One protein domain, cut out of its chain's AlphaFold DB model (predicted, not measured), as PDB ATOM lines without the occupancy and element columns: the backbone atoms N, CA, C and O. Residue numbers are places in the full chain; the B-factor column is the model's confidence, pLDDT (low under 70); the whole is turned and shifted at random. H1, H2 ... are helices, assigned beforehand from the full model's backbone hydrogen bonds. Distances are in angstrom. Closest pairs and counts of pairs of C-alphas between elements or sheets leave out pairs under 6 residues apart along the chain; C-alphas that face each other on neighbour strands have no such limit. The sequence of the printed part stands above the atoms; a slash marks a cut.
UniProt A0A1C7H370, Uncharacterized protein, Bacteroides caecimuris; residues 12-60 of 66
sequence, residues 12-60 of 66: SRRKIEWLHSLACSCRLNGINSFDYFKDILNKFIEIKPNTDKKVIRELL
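What this domain is: This is residues 12 to 60 of the 66 residues of an uncharacterized protein of Bacteroides caecimuris (UniProt A0A1C7H370). Two long helices, H1 and H2, meet near their ends as an open L. From the far end of H2 the chain folds back through a loop into a short third helix, H3, which is apart from both. The printed part has 49 residues with three named helices, in the order H1, H2, H3, and no named strand; its class is all helix. It is loose, with a radius of gyration of the C-alphas of 12.2 A, and spans 30 by 26 by 17 A.

Where its parts are: Find C-alpha 13 at (199.641, 252.373, 253.798); from there H1, residues 13 to 28, runs 22.6 A to C-alpha 28 at (213.363, 251.998, 235.809). After a tight link of 4 residues, H2 takes residues 33 to 46 and is 20.0 A long. A short link of 6 residues then leads to H3, residues 53 to 58, which ends at C-alpha 58 at (223.676, 242.555, 245.445).

How they stand to each other: Look first at Cys 26 and Ser 33, whose C-alphas, 6.0 A apart, are the closest of H1 and H2. These helices only just touch, and only at the corner by their link, with 3 pairs of C-alphas within 8 A. H1 touches H2 with residues 23 to 27 alone, and H2 touches H1 with residue 33 alone. Their lines stand at 75 degrees, about perpendicular. H3 is apart from H1 and from H2. In H1, H2 and H3 every O i to N i+4 pair is within hydrogen-bond range.

The domain as a whole: The C-alphas of Leu 28 and Asn 50 are the two farthest apart, at 31.3 A. Residues 12 to 18, of which 13 to 18 belong to H1, stand free, and so do residues 48 to 54. The printed part has no cut and no long link. The mean pLDDT of the printed part is 71.9; residues 12 to 17, 47 to 56 and 58 to 59 are under 70.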
ATOM      1  N   SER A  12     198.153 249.659 256.791       50.75
ATOM      2  CA  SER A  12     198.267 249.138 255.417       50.75
ATOM      3  C   SER A  12     198.955 250.086 254.429       50.75
ATOM      4  O   SER A  12     199.404 249.636 253.378       50.75
ATOM      5  N   ARG A  13     199.071 251.387 254.737       52.00
ATOM      6  CA  ARG A  13     199.641 252.373 253.798       52.00
ATOM      7  C   ARG A  13     201.155 252.228 253.623       52.00
ATOM      8  O   ARG A  13     201.624 252.195 252.492       52.00
ATOM      9  N   ARG A  14     201.899 251.996 254.712       55.09
ATOM     10  CA  ARG A  14     203.373 251.913 254.671       55.09
ATOM     11  C   ARG A  14     203.908 250.773 253.799       55.09
ATOM     12  O   ARG A  14     204.924 250.936 253.132       55.09
ATOM     13  N   LYS A  15     203.228 249.619 253.783       62.34
ATOM     14  CA  LYS A  15     203.612 248.484 252.922       62.34
ATOM     15  C   LYS A  15     203.425 248.814 251.443       62.34
ATOM     16  O   LYS A  15     204.286 248.487 250.637       62.34
ATOM     17  N   ILE A  16     202.331 249.493 251.105       67.50
ATOM     18  CA  ILE A  16     202.032 249.901 249.729       67.50
ATOM     19  C   ILE A  16     203.049 250.939 249.250       67.50
ATOM     20  O   ILE A  16     203.503 250.853 248.117       67.50
ATOM     21  N   GLU A  17     203.464 251.867 250.112       69.25
ATOM     22  CA  GLU A  17     204.468 252.883 249.772       69.25
ATOM     23  C   GLU A  17     205.835 252.269 249.444       69.25
ATOM     24  O   GLU A  17     206.428 252.603 248.420       69.25
ATOM     25  N   TRP A  18     206.317 251.314 250.248       70.62
ATOM     26  CA  TRP A  18     207.578 250.625 249.955       70.62
ATOM     27  C   TRP A  18     207.493 249.763 248.687       70.62
ATOM     28  O   TRP A  18     208.401 249.808 247.859       70.62
ATOM     29  N   LEU A  19     206.385 249.042 248.486       77.81
ATOM     30  CA  LEU A  19     206.158 248.252 247.271       77.81
ATOM     31  C   LEU A  19     206.065 249.131 246.021       77.81
ATOM     32  O   LEU A  19     206.576 248.750 244.974       77.81
ATOM     33  N   HIS A  20     205.449 250.309 246.127       73.31
ATOM     34  CA  HIS A  20     205.342 251.261 245.027       73.31
ATOM     35  C   HIS A  20     206.709 251.860 244.666       73.31
ATOM     36  O   HIS A  20     207.070 251.899 243.491       73.31
ATOM     37  N   SER A  21     207.517 252.244 245.660       78.81
ATOM     38  CA  SER A  21     208.898 252.702 245.446       78.81
ATOM     39  C   SER A  21     209.794 251.607 244.855       78.81
ATOM     40  O   SER A  21     210.597 251.870 243.957       78.81
ATOM     41  N   LEU A  22     209.621 250.361 245.306       76.44
ATOM     42  CA  LEU A  22     210.344 249.208 244.778       76.44
ATOM     43  C   LEU A  22     209.928 248.900 243.337       76.44
ATOM     44  O   LEU A  22     210.786 248.765 242.472       76.44
ATOM     45  N   ALA A  23     208.626 248.871 243.050       77.38
ATOM     46  CA  ALA A  23     208.101 248.661 241.705       77.38
ATOM     47  C   ALA A  23     208.545 249.762 240.734       77.38
ATOM     48  O   ALA A  23     208.828 249.472 239.573       77.38
ATOM     49  N   CYS A  24     208.648 251.008 241.206       77.12
ATOM     50  CA  CYS A  24     209.210 252.113 240.435       77.12
ATOM     51  C   CYS A  24     210.692 251.858 240.105       77.12
ATOM     52  O   CYS A  24     211.088 251.957 238.948       77.12
ATOM     53  N   SER A  25     211.483 251.419 241.090       74.88
ATOM     54  CA  SER A  25     212.901 251.071 240.903       74.88
ATOM     55  C   SER A  25     213.097 249.887 239.943       74.88
ATOM     56  O   SER A  25     213.985 249.924 239.094       74.88
ATOM     57  N   CYS A  26     212.243 248.860 240.018       73.88
ATOM     58  CA  CYS A  26     212.252 247.732 239.081       73.88
ATOM     59  C   CYS A  26     211.872 248.171 237.658       73.88
ATOM     60  O   CYS A  26     212.533 247.792 236.695       73.88
ATOM     61  N   ARG A  27     210.846 249.024 237.514       74.25
ATOM     62  CA  ARG A  27     210.418 249.554 236.212       74.25
ATOM     63  C   ARG A  27     211.513 250.387 235.545       74.25
ATOM     64  O   ARG A  27     211.702 250.254 234.342       74.25
ATOM     65  N   LEU A  28     212.238 251.201 236.313       77.19
ATOM     66  CA  LEU A  28     213.363 251.998 235.809       77.19
ATOM     67  C   LEU A  28     214.529 251.129 235.314       77.19
ATOM     68  O   LEU A  28     215.184 251.497 234.348       77.19
ATOM     69  N   ASN A  29     214.742 249.963 235.926       72.56
ATOM     70  CA  ASN A  29     215.760 248.994 235.511       72.56
ATOM     71  C   ASN A  29     215.248 247.979 234.462       72.56
ATOM     72  O   ASN A  29     215.971 247.060 234.091       72.56
ATOM     73  N   GLY A  30     214.003 248.113 233.981       74.69
ATOM     74  CA  GLY A  30     213.429 247.228 232.958       74.69
ATOM     75  C   GLY A  30     213.173 245.788 233.422       74.69
ATOM     76  O   GLY A  30     213.036 244.886 232.598       74.69
ATOM     77  N   ILE A  31     213.106 245.561 234.733       78.81
ATOM     78  CA  ILE A  31     213.023 244.231 235.343       78.81
ATOM     79  C   ILE A  31     211.613 243.946 235.848       78.81
ATOM     80  O   ILE A  31     210.955 244.784 236.467       78.81
ATOM     81  N   ASN A  32     211.130 242.736 235.559       80.75
ATOM     82  CA  ASN A  32     209.780 242.333 235.923       80.75
ATOM     83  C   ASN A  32     209.696 242.119 237.441       80.75
ATOM     84  O   ASN A  32     210.344 241.218 237.975       80.75
ATOM     85  N   SER A  33     208.871 242.911 238.132       75.25
ATOM     86  CA  SER A  33     208.775 242.893 239.599       75.25
ATOM     87  C   SER A  33     208.479 241.499 240.157       75.25
ATOM     88  O   SER A  33     208.969 241.150 241.225       75.25
ATOM     89  N   PHE A  34     207.706 240.681 239.436       80.69
ATOM     90  CA  PHE A  34     207.385 239.317 239.853       80.69
ATOM     91  C   PHE A  34     208.590 238.363 239.784       80.69
ATOM     92  O   PHE A  34     208.809 237.600 240.722       80.69
ATOM     93  N   ASP A  35     209.387 238.430 238.710       81.56
ATOM     94  CA  ASP A  35     210.600 237.606 238.550       81.56
ATOM     95  C   ASP A  35     211.640 237.999 239.608       81.56
ATOM     96  O   ASP A  35     212.203 237.138 240.278       81.56
ATOM     97  N   TYR A  36     211.775 239.306 239.850       79.31
ATOM     98  CA  TYR A  36     212.618 239.865 240.904       79.31
ATOM     99  C   TYR A  36     212.215 239.364 242.300       79.31
ATOM    100  O   TYR A  36     213.051 238.853 243.041       79.31
ATOM    101  N   PHE A  37     210.927 239.433 242.659       81.19
ATOM    102  CA  PHE A  37     210.448 238.919 243.949       81.19
ATOM    103  C   PHE A  37     210.659 237.410 244.095       81.19
ATOM    104  O   PHE A  37     211.015 236.947 245.178       81.19
ATOM    105  N   LYS A  38     210.450 236.638 243.026       84.31
ATOM    106  CA  LYS A  38     210.654 235.187 243.033       84.31
ATOM    107  C   LYS A  38     212.126 234.824 243.240       84.31
ATOM    108  O   LYS A  38     212.417 233.949 244.050       84.31
ATOM    109  N   ASP A  39     213.036 235.512 242.552       80.81
ATOM    110  CA  ASP A  39     214.484 235.318 242.682       80.81
ATOM    111  C   ASP A  39     214.978 235.697 244.082       80.81
ATOM    112  O   ASP A  39     215.727 234.946 244.704       80.81
ATOM    113  N   ILE A  40     214.470 236.811 244.625       80.25
ATOM    114  CA  ILE A  40     214.708 237.201 246.015       80.25
ATOM    115  C   ILE A  40     214.258 236.091 246.962       80.25
ATOM    116  O   ILE A  40     215.047 235.660 247.793       80.25
ATOM    117  N   LEU A  41     213.012 235.622 246.858       83.56
ATOM    118  CA  LEU A  41     212.478 234.601 247.764       83.56
ATOM    119  C   LEU A  41     213.274 233.296 247.690       83.56
ATOM    120  O   LEU A  41     213.596 232.740 248.736       83.56
ATOM    121  N   ASN A  42     213.648 232.846 246.491       83.38
ATOM    122  CA  ASN A  42     214.513 231.678 246.321       83.38
ATOM    123  C   ASN A  42     215.875 231.887 246.992       83.38
ATOM    124  O   ASN A  42     216.282 231.062 247.806       83.38
ATOM    125  N   LYS A  43     216.520 233.037 246.764       76.69
ATOM    126  CA  LYS A  43     217.777 233.378 247.439       76.69
ATOM    127  C   LYS A  43     217.616 233.456 248.952       76.69
ATOM    128  O   LYS A  43     218.515 233.035 249.656       76.69
ATOM    129  N   PHE A  44     216.488 233.935 249.476       74.88
ATOM    130  CA  PHE A  44     216.212 233.936 250.917       74.88
ATOM    131  C   PHE A  44     216.032 232.528 251.498       74.88
ATOM    132  O   PHE A  44     216.366 232.323 252.660       74.88
ATOM    133  N   ILE A  45     215.521 231.575 250.717       77.19
ATOM    134  CA  ILE A  45     215.428 230.165 251.122       77.19
ATOM    135  C   ILE A  45     216.827 229.525 251.148       77.19
ATOM    136  O   ILE A  45     217.120 228.727 252.037       77.19
ATOM    137  N   GLU A  46     217.703 229.895 250.209       71.88
ATOM    138  CA  GLU A  46     219.094 229.417 250.142       71.88
ATOM    139  C   GLU A  46     220.025 230.110 251.156       71.88
ATOM    140  O   GLU A  46     220.991 229.520 251.649       71.88
ATOM    141  N   ILE A  47     219.732 231.365 251.504       66.81
ATOM    142  CA  ILE A  47     220.481 232.175 252.464       66.81
ATOM    143  C   ILE A  47     220.211 231.671 253.888       66.81
ATOM    144  O   ILE A  47     219.173 231.914 254.501       66.81
ATOM    145  N   LYS A  48     221.208 230.989 254.460       61.06
ATOM    146  CA  LYS A  48     221.265 230.666 255.894       61.06
ATOM    147  C   LYS A  48     221.278 231.978 256.709       61.06
ATOM    148  O   LYS A  48     221.914 232.935 256.280       61.06
ATOM    149  N   PRO A  49     220.693 232.047 257.921       62.12
ATOM    150  CA  PRO A  49     220.585 233.278 258.730       62.12
ATOM    151  C   PRO A  49     221.914 233.956 259.132       62.12
ATOM    152  O   PRO A  49     221.893 234.965 259.831       62.12
ATOM    153  N   ASN A  50     223.062 233.434 258.691       59.91
ATOM    154  CA  ASN A  50     224.394 233.997 258.900       59.91
ATOM    155  C   ASN A  50     224.987 234.622 257.619       59.91
ATOM    156  O   ASN A  50     226.203 234.617 257.430       59.91
ATOM    157  N   THR A  51     224.150 235.084 256.687       59.94
ATOM    158  CA  THR A  51     224.641 235.646 255.425       59.94
ATOM    159  C   THR A  51     225.010 237.121 255.546       59.94
ATOM    160  O   THR A  51     224.264 237.959 256.056       59.94
ATOM    161  N   ASP A  52     226.197 237.412 255.018       60.53
ATOM    162  CA  ASP A  52     226.847 238.711 254.978       60.53
ATOM    163  C   ASP A  52     225.981 239.768 254.267       60.53
ATOM    164  O   ASP A  52     225.436 239.540 253.182       60.53
ATOM    165  N   LYS A  53     225.880 240.966 254.857       66.19
ATOM    166  CA  LYS A  53     225.068 242.099 254.359       66.19
ATOM    167  C   LYS A  53     225.393 242.490 252.912       66.19
ATOM    168  O   LYS A  53     224.592 243.170 252.267       66.19
ATOM    169  N   LYS A  54     226.560 242.087 252.404       66.69
ATOM    170  CA  LYS A  54     226.959 242.244 251.002       66.69
ATOM    171  C   LYS A  54     226.008 241.536 250.037       66.69
ATOM    172  O   LYS A  54     225.617 242.153 249.054       66.69
ATOM    173  N   VAL A  55     225.539 240.333 250.368       66.69
ATOM    174  CA  VAL A  55     224.630 239.561 249.502       66.69
ATOM    175  C   VAL A  55     223.284 240.276 249.363       66.69
ATOM    176  O   VAL A  55     222.768 240.435 248.263       66.69
ATOM    177  N   ILE A  56     222.763 240.830 250.465       69.19
ATOM    178  CA  ILE A  56     221.515 241.616 250.473       69.19
ATOM    179  C   ILE A  56     221.648 242.890 249.616       69.19
ATOM    180  O   ILE A  56     220.672 243.343 249.023       69.19
ATOM    181  N   ARG A  57     222.852 243.470 249.516       70.38
ATOM    182  CA  ARG A  57     223.115 244.625 248.640       70.38
ATOM    183  C   ARG A  57     223.204 244.246 247.164       70.38
ATOM    184  O   ARG A  57     222.845 245.062 246.325       70.38
ATOM    185  N   GLU A  58     223.670 243.048 246.832       68.56
ATOM    186  CA  GLU A  58     223.676 242.555 245.445       68.56
ATOM    187  C   GLU A  58     222.278 242.136 244.965       68.56
ATOM    188  O   GLU A  58     222.009 242.138 243.769       68.56
ATOM    189  N   LEU A  59     221.362 241.874 245.900       68.75
ATOM    190  CA  LEU A  59     219.935 241.652 245.656       68.75
ATOM    191  C   LEU A  59     219.144 242.935 245.341       68.75
ATOM    192  O   LEU A  59     217.954 242.839 245.061       68.75
ATOM    193  N   LEU A  60     219.755 244.125 245.398       71.38
ATOM    194  CA  LEU A  60     219.082 245.372 245.025       71.38
ATOM    195  C   LEU A  60     218.739 245.381 243.525       71.38
ATOM    196  O   LEU A  60     219.530 244.896 242.717       71.38
TER     197      LEU A  60